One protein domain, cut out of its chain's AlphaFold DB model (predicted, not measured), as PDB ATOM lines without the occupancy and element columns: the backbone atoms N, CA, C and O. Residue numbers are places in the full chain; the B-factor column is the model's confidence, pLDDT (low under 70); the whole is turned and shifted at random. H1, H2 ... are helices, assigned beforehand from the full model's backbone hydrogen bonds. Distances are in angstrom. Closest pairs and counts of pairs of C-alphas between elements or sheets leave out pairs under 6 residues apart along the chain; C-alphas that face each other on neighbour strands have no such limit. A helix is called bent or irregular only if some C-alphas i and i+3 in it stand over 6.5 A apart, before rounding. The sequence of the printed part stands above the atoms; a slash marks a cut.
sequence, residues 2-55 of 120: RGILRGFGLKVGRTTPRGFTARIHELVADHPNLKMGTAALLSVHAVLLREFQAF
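This is residues 2 to 55 of the 120 residues of the protein "Transposase" of Mesorhizobium sangaii (UniProt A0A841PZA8). The model is a lopsided helical hairpin: the short helix H2 and the long helix H3 lie side by side and run opposite ways, and the last part of H3, residues 47 to 55, sticks out free as an arm. A small helix, H1, sits near H2 without packing on H3, and a long loop, residues 8 to 19, arches out from H1 and folds back to the start of H2. The printed part has 54 residues with three named helices, in the order H1, H2, H3 along the chain, and no named strand, and its class is all helix. It is only just compact, close to loose, with a radius of gyration of the C-alphas of 11.7 A. The C-alphas span 35 by 23 by 17 A along their three main axes, an outline that is only just elongated, and the free arm of H3 adds to its length.

The printed part begins with H1, residues 2 to 7, which touches no helix. After a long link of 12 residues comes H2, residues 20 to 29. H1 and H2 are near each other, with no pair of C-alphas within 8 A but 5 pairs within 10 A. A tight link of 2 residues, Asp 30 and His 31, joins H2 to H3, residues 32 to 55. H2 and H3 touch, with 8 pairs of C-alphas within 8 A, and their closest C-alphas are those of Val 28 and Lys 35, 5.5 A apart. Their lines stand at a shallow tilt of 10 degrees and they run opposite ways, with centres 12.7 A apart. The two form a helical hairpin. H3 touches H2 with residues 34 to 42 alone. Residues 47 to 55, which belong to H3, stand free. H1 and H3 are apart. In the backbone of H1 and H2 every pair of O i and N i+4 is within hydrogen-bond range, while in H3 it is 18 of 20.

H1 runs from Arg 2 to Gly 7, starting with C-alpha 2 at (62.750, -25.262, 129.649), and measures 8.8 A from first to last C-alpha. Residues 8 to 19, from Phe 8 to Gly 19, hold no named element, and their C-alphas lie 9 to 15 A from the mean of all C-alphas. H2 runs from Phe 20, with its C-alpha at (67.547, -29.638, 122.103), to Ala 29, and measures 14.2 A from first to last C-alpha. H3 is the longest helix, with 24 residues from Pro 32 to Phe 55 and 35.1 A from first to last C-alpha. C-alpha 32 is at (66.639, -41.815, 136.450) and C-alpha 55 at (49.613, -27.647, 109.226). H3 is neither bent nor irregular, but only just: C-alphas 33 and 36 are 6.4 A apart.

The two C-alphas farthest apart in the domain are those of Asp 30 and Phe 55, at 36.4 A, while the first and last printed C-alphas, of Arg 2 and Phe 55, are 24.4 A apart. Without residues 47 to 55 the body has 45 residues, spans 25 by 21 by 17 A and has a radius of gyration of 9.8 A. The printed part runs from residue 2 to residue 55 and has no cut; the full chain has 120 residues. The link from H1 to H2 is long and the link from H2 to H3 is tight. The mean pLDDT of the printed part is 76.4, and 13 residues are under 70: residue 2 and residues 7 to 18. The mean pLDDT is 71 for H1, 76 for H2 and 82 for H3.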
ATOM      1  N   ARG A   2      61.724 -26.049 128.918       69.88
ATOM      2  CA  ARG A   2      62.750 -25.262 129.649       69.88
ATOM      3  C   ARG A   2      62.330 -24.868 131.076       69.88
ATOM      4  O   ARG A   2      63.166 -24.902 131.963       69.88
ATOM      5  N   GLY A   3      61.050 -24.554 131.301       72.38
ATOM      6  CA  GLY A   3      60.516 -24.246 132.637       72.38
ATOM      7  C   GLY A   3      60.527 -25.435 133.604       72.38
ATOM      8  O   GLY A   3      60.939 -25.273 134.742       72.38
ATOM      9  N   ILE A   4      60.167 -26.633 133.126       72.31
ATOM     10  CA  ILE A   4      60.196 -27.869 133.928       72.31
ATOM     11  C   ILE A   4      61.637 -28.171 134.350       72.31
ATOM     12  O   ILE A   4      61.901 -28.363 135.526       72.31
ATOM     13  N   LEU A   5      62.587 -28.101 133.412       70.56
ATOM     14  CA  LEU A   5      64.010 -28.334 133.692       70.56
ATOM     15  C   LEU A   5      64.599 -27.276 134.640       70.56
ATOM     16  O   LEU A   5      65.381 -27.612 135.525       70.56
ATOM     17  N   ARG A   6      64.149 -26.016 134.540       72.75
ATOM     18  CA  ARG A   6      64.532 -24.950 135.479       72.75
ATOM     19  C   ARG A   6      64.014 -25.206 136.903       72.75
ATOM     20  O   ARG A   6      64.693 -24.815 137.844       72.75
ATOM     21  N   GLY A   7      62.869 -25.876 137.056       69.00
ATOM     22  CA  GLY A   7      62.324 -26.295 138.353       69.00
ATOM     23  C   GLY A   7      63.166 -27.357 139.073       69.00
ATOM     24  O   GLY A   7      63.148 -27.411 140.293       69.00
ATOM     25  N   PHE A   8      63.964 -28.134 138.335       65.81
ATOM     26  CA  PHE A   8      64.906 -29.124 138.880       65.81
ATOM     27  C   PHE A   8      66.343 -28.587 139.013       65.81
ATOM     28  O   PHE A   8      67.276 -29.359 139.199       65.81
ATOM     29  N   GLY A   9      66.559 -27.275 138.854       67.12
ATOM     30  CA  GLY A   9      67.901 -26.674 138.873       67.12
ATOM     31  C   GLY A   9      68.747 -26.958 137.621       67.12
ATOM     32  O   GLY A   9      69.880 -26.488 137.519       67.12
ATOM     33  N   LEU A  10      68.196 -27.664 136.626       69.62
ATOM     34  CA  LEU A  10      68.881 -28.028 135.388       69.62
ATOM     35  C   LEU A  10      68.763 -26.903 134.351       69.62
ATOM     36  O   LEU A  10      67.696 -26.604 133.802       69.62
ATOM     37  N   LYS A  11      69.894 -26.258 134.051       68.44
ATOM     38  CA  LYS A  11      69.941 -25.123 133.124       68.44
ATOM     39  C   LYS A  11      70.177 -25.612 131.698       68.44
ATOM     40  O   LYS A  11      71.285 -25.981 131.313       68.44
ATOM     41  N   VAL A  12      69.129 -25.572 130.879       69.75
ATOM     42  CA  VAL A  12      69.255 -25.841 129.443       69.75
ATOM     43  C   VAL A  12      69.938 -24.636 128.793       69.75
ATOM     44  O   VAL A  12      69.318 -23.585 128.628       69.75
ATOM     45  N   GLY A  13      71.230 -24.767 128.488       69.88
ATOM     46  CA  GLY A  13      72.020 -23.737 127.805       69.88
ATOM     47  C   GLY A  13      71.500 -23.399 126.401       69.88
ATOM     48  O   GLY A  13      70.476 -23.926 125.946       69.88
ATOM     49  N   ARG A  14      72.215 -22.520 125.683       61.88
ATOM     50  CA  ARG A  14      71.898 -22.195 124.283       61.88
ATOM     51  C   ARG A  14      71.834 -23.488 123.470       61.88
ATOM     52  O   ARG A  14      72.814 -24.208 123.349       61.88
ATOM     53  N   THR A  15      70.653 -23.783 122.946       68.19
ATOM     54  CA  THR A  15      70.363 -25.007 122.197       68.19
ATOM     55  C   THR A  15      69.623 -24.633 120.931       68.19
ATOM     56  O   THR A  15      68.668 -23.854 120.965       68.19
ATOM     57  N   THR A  16      70.065 -25.198 119.812       66.69
ATOM     58  CA  THR A  16      69.325 -25.155 118.553       66.69
ATOM     59  C   THR A  16      68.132 -26.115 118.623       66.69
ATOM     60  O   THR A  16      68.183 -27.096 119.368       66.69
ATOM     61  N   PRO A  17      67.063 -25.892 117.835       64.88
ATOM     62  CA  PRO A  17      65.893 -26.777 117.813       64.88
ATOM     63  C   PRO A  17      66.251 -28.246 117.539       64.88
ATOM     64  O   PRO A  17      65.629 -29.143 118.095       64.88
ATOM     65  N   ARG A  18      67.294 -28.486 116.730       66.56
ATOM     66  CA  ARG A  18      67.835 -29.824 116.443       66.56
ATOM     67  C   ARG A  18      68.663 -30.413 117.590       66.56
ATOM     68  O   ARG A  18      68.586 -31.610 117.824       66.56
ATOM     69  N   GLY A  19      69.430 -29.592 118.309       72.00
ATOM     70  CA  GLY A  19      70.278 -30.043 119.423       72.00
ATOM     71  C   GLY A  19      69.551 -30.164 120.765       72.00
ATOM     72  O   GLY A  19      70.096 -30.713 121.715       72.00
ATOM     73  N   PHE A  20      68.321 -29.657 120.864       73.88
ATOM     74  CA  PHE A  20      67.547 -29.638 122.103       73.88
ATOM     75  C   PHE A  20      67.243 -31.044 122.640       73.88
ATOM     76  O   PHE A  20      67.406 -31.289 123.831       73.88
ATOM     77  N   THR A  21      66.856 -31.969 121.760       75.12
ATOM     78  CA  THR A  21      66.535 -33.361 122.106       75.12
ATOM     79  C   THR A  21      67.752 -34.084 122.682       75.12
ATOM     80  O   THR A  21      67.685 -34.610 123.790       75.12
ATOM     81  N   ALA A  22      68.884 -34.040 121.974       78.25
ATOM     82  CA  ALA A  22      70.142 -34.641 122.418       78.25
ATOM     83  C   ALA A  22      70.626 -34.036 123.744       78.25
ATOM     84  O   ALA A  22      70.938 -34.764 124.682       78.25
ATOM     85  N   ARG A  23      70.575 -32.703 123.873       78.31
ATOM     86  CA  ARG A  23      71.003 -32.021 125.098       78.31
ATOM     87  C   ARG A  23      70.143 -32.378 126.307       78.31
ATOM     88  O   ARG A  23      70.651 -32.461 127.419       78.31
ATOM     89  N   ILE A  24      68.843 -32.579 126.112       77.44
ATOM     90  CA  ILE A  24      67.956 -33.046 127.178       77.44
ATOM     91  C   ILE A  24      68.295 -34.478 127.582       77.44
ATOM     92  O   ILE A  24      68.326 -34.760 128.775       77.44
ATOM     93  N   HIS A  25      68.581 -35.363 126.627       77.25
ATOM     94  CA  HIS A  25      69.005 -36.725 126.950       77.25
ATOM     95  C   HIS A  25      70.304 -36.754 127.762       77.25
ATOM     96  O   HIS A  25      70.379 -37.518 128.719       77.25
ATOM     97  N   GLU A  26      71.275 -35.893 127.443       78.06
ATOM     98  CA  GLU A  26      72.507 -35.735 128.229       78.06
ATOM     99  C   GLU A  26      72.225 -35.228 129.650       78.06
ATOM    100  O   GLU A  26      72.671 -35.839 130.612       78.06
ATOM    101  N   LEU A  27      71.440 -34.152 129.808       75.81
ATOM    102  CA  LEU A  27      71.149 -33.584 131.136       75.81
ATOM    103  C   LEU A  27      70.321 -34.510 132.036       75.81
ATOM    104  O   LEU A  27      70.337 -34.369 133.257       75.81
ATOM    105  N   VAL A  28      69.536 -35.400 131.438       75.69
ATOM    106  CA  VAL A  28      68.630 -36.294 132.162       75.69
ATOM    107  C   VAL A  28      69.265 -37.675 132.397       75.69
ATOM    108  O   VAL A  28      68.731 -38.471 133.168       75.69
ATOM    109  N   ALA A  29      70.428 -37.957 131.796       74.69
ATOM    110  CA  ALA A  29      71.167 -39.201 132.009       74.69
ATOM    111  C   ALA A  29      71.517 -39.429 133.490       74.69
ATOM    112  O   ALA A  29      71.400 -40.557 133.967       74.69
ATOM    113  N   ASP A  30      71.828 -38.356 134.220       71.88
ATOM    114  CA  ASP A  30      72.212 -38.403 135.636       71.88
ATOM    115  C   ASP A  30      71.020 -38.566 136.602       71.88
ATOM    116  O   ASP A  30      71.213 -38.777 137.797       71.88
ATOM    117  N   HIS A  31      69.773 -38.482 136.113       74.31
ATOM    118  CA  HIS A  31      68.570 -38.495 136.954       74.31
ATOM    119  C   HIS A  31      67.515 -39.500 136.447       74.31
ATOM    120  O   HIS A  31      66.649 -39.148 135.634       74.31
ATOM    121  N   PRO A  32      67.504 -40.747 136.958       71.00
ATOM    122  CA  PRO A  32      66.639 -41.815 136.450       71.00
ATOM    123  C   PRO A  32      65.135 -41.509 136.571       71.00
ATOM    124  O   PRO A  32      64.376 -41.838 135.659       71.00
ATOM    125  N   ASN A  33      64.708 -40.792 137.617       73.00
ATOM    126  CA  ASN A  33      63.303 -40.396 137.804       73.00
ATOM    127  C   ASN A  33      62.823 -39.371 136.759       73.00
ATOM    128  O   ASN A  33      61.664 -39.382 136.351       73.00
ATOM    129  N   LEU A  34      63.718 -38.502 136.282       73.56
ATOM    130  CA  LEU A  34      63.399 -37.500 135.260       73.56
ATOM    131  C   LEU A  34      63.431 -38.095 133.850       73.56
ATOM    132  O   LEU A  34      62.747 -37.598 132.953       73.56
ATOM    133  N   LYS A  35      64.178 -39.181 133.644       78.62
ATOM    134  CA  LYS A  35      64.362 -39.831 132.340       78.62
ATOM    135  C   LYS A  35      63.057 -40.264 131.699       78.62
ATOM    136  O   LYS A  35      62.826 -39.953 130.532       78.62
ATOM    137  N   MET A  36      62.185 -40.907 132.467       75.94
ATOM    138  CA  MET A  36      60.919 -41.422 131.949       75.94
ATOM    139  C   MET A  36      59.969 -40.290 131.531       75.94
ATOM    140  O   MET A  36      59.480 -40.273 130.401       75.94
ATOM    141  N   GLY A  37      59.768 -39.294 132.401       78.88
ATOM    142  CA  GLY A  37      58.872 -38.168 132.119       78.88
ATOM    143  C   GLY A  37      59.374 -37.277 130.982       78.88
ATOM    144  O   GLY A  37      58.602 -36.858 130.117       78.88
ATOM    145  N   THR A  38      60.684 -37.021 130.934       77.81
ATOM    146  CA  THR A  38      61.256 -36.158 129.896       77.81
ATOM    147  C   THR A  38      61.248 -36.839 128.529       77.81
ATOM    148  O   THR A  38      60.956 -36.173 127.540       77.81
ATOM    149  N   ALA A  39      61.478 -38.156 128.460       79.81
ATOM    150  CA  ALA A  39      61.383 -38.921 127.217       79.81
ATOM    151  C   ALA A  39      59.955 -38.924 126.641       79.81
ATOM    152  O   ALA A  39      59.773 -38.647 125.453       79.81
ATOM    153  N   ALA A  40      58.939 -39.156 127.481       80.94
ATOM    154  CA  ALA A  40      57.539 -39.108 127.058       80.94
ATOM    155  C   ALA A  40      57.163 -37.717 126.521       80.94
ATOM    156  O   ALA A  40      56.601 -37.584 125.432       80.94
ATOM    157  N   LEU A  41      57.550 -36.662 127.240       83.12
ATOM    158  CA  LEU A  41      57.261 -35.290 126.836       83.12
ATOM    159  C   LEU A  41      58.000 -34.893 125.545       83.12
ATOM    160  O   LEU A  41      57.470 -34.120 124.747       83.12
ATOM    161  N   LEU A  42      59.206 -35.419 125.319       82.75
ATOM    162  CA  LEU A  42      59.990 -35.154 124.112       82.75
ATOM    163  C   LEU A  42      59.371 -35.827 122.884       82.75
ATOM    164  O   LEU A  42      59.310 -35.208 121.823       82.75
ATOM    165  N   SER A  43      58.851 -37.047 123.054       84.56
ATOM    166  CA  SER A  43      58.090 -37.763 122.027       84.56
ATOM    167  C   SER A  43      56.834 -36.985 121.622       84.56
ATOM    168  O   SER A  43      56.655 -36.658 120.448       84.56
ATOM    169  N   VAL A  44      56.018 -36.567 122.598       86.75
ATOM    170  CA  VAL A  44      54.812 -35.760 122.341       86.75
ATOM    171  C   VAL A  44      55.163 -34.441 121.654       86.75
ATOM    172  O   VAL A  44      54.523 -34.054 120.678       86.75
ATOM    173  N   HIS A  45      56.208 -33.756 122.121       85.44
ATOM    174  CA  HIS A  45      56.641 -32.492 121.532       85.44
ATOM    175  C   HIS A  45      57.125 -32.657 120.085       85.44
ATOM    176  O   HIS A  45      56.818 -31.814 119.243       85.44
ATOM    177  N   ALA A  46      57.836 -33.744 119.770       85.12
ATOM    178  CA  ALA A  46      58.268 -34.045 118.409       85.12
ATOM    179  C   ALA A  46      57.076 -34.285 117.470       85.12
ATOM    180  O   ALA A  46      57.052 -33.745 116.362       85.12
ATOM    181  N   VAL A  47      56.066 -35.035 117.925       89.12
ATOM    182  CA  VAL A  47      54.829 -35.263 117.164       89.12
ATOM    183  C   VAL A  47      54.080 -33.949 116.951       89.12
ATOM    184  O   VAL A  47      53.753 -33.612 115.816       89.12
ATOM    185  N   LEU A  48      53.886 -33.157 118.008       88.31
ATOM    186  CA  LEU A  48      53.198 -31.868 117.921       88.31
ATOM    187  C   LEU A  48      53.900 -30.916 116.944       88.31
ATOM    188  O   LEU A  48      53.245 -30.291 116.116       88.31
ATOM    189  N   LEU A  49      55.232 -30.824 117.003       86.19
ATOM    190  CA  LEU A  49      56.005 -29.993 116.080       86.19
ATOM    191  C   LEU A  49      55.880 -30.472 114.635       86.19
ATOM    192  O   LEU A  49      55.762 -29.646 113.730       86.19
ATOM    193  N   ARG A  50      55.895 -31.787 114.402       87.56
ATOM    194  CA  ARG A  50      55.714 -32.357 113.063       87.56
ATOM    195  C   ARG A  50      54.344 -31.999 112.497       87.56
ATOM    196  O   ARG A  50      54.271 -31.511 111.367       87.56
ATOM    197  N   GLU A  51      53.288 -32.212 113.275       88.88
ATOM    198  CA  GLU A  51      51.920 -31.903 112.859       88.88
ATOM    199  C   GLU A  51      51.721 -30.398 112.671       88.88
ATOM    200  O   GLU A  51      51.159 -29.967 111.666       88.88
ATOM    201  N   PHE A  52      52.278 -29.576 113.562       84.88
ATOM    202  CA  PHE A  52      52.251 -28.123 113.429       84.88
ATOM    203  C   PHE A  52      52.949 -27.653 112.147       84.88
ATOM    204  O   PHE A  52      52.394 -26.855 111.402       84.88
ATOM    205  N   GLN A  53      54.127 -28.190 111.821       85.38
ATOM    206  CA  GLN A  53      54.825 -27.863 110.573       85.38
ATOM    207  C   GLN A  53      54.082 -28.359 109.329       85.38
ATOM    208  O   GLN A  53      54.193 -27.761 108.255       85.38
ATOM    209  N   ALA A  54      53.377 -29.487 109.421       86.50
ATOM    210  CA  ALA A  54      52.535 -29.978 108.336       86.50
ATOM    211  C   ALA A  54      51.315 -29.064 108.136       86.50
ATOM    212  O   ALA A  54      50.994 -28.707 107.000       86.50
ATOM    213  N   PHE A  55      50.689 -28.629 109.231       85.00
ATOM    214  CA  PHE A  55      49.613 -27.647 109.226       85.00
ATOM    215  C   PHE A  55      50.080 -26.307 108.651       85.00
ATOM    216  O   PHE A  55      49.470 -25.800 107.716       85.00
TER     217      PHE A  55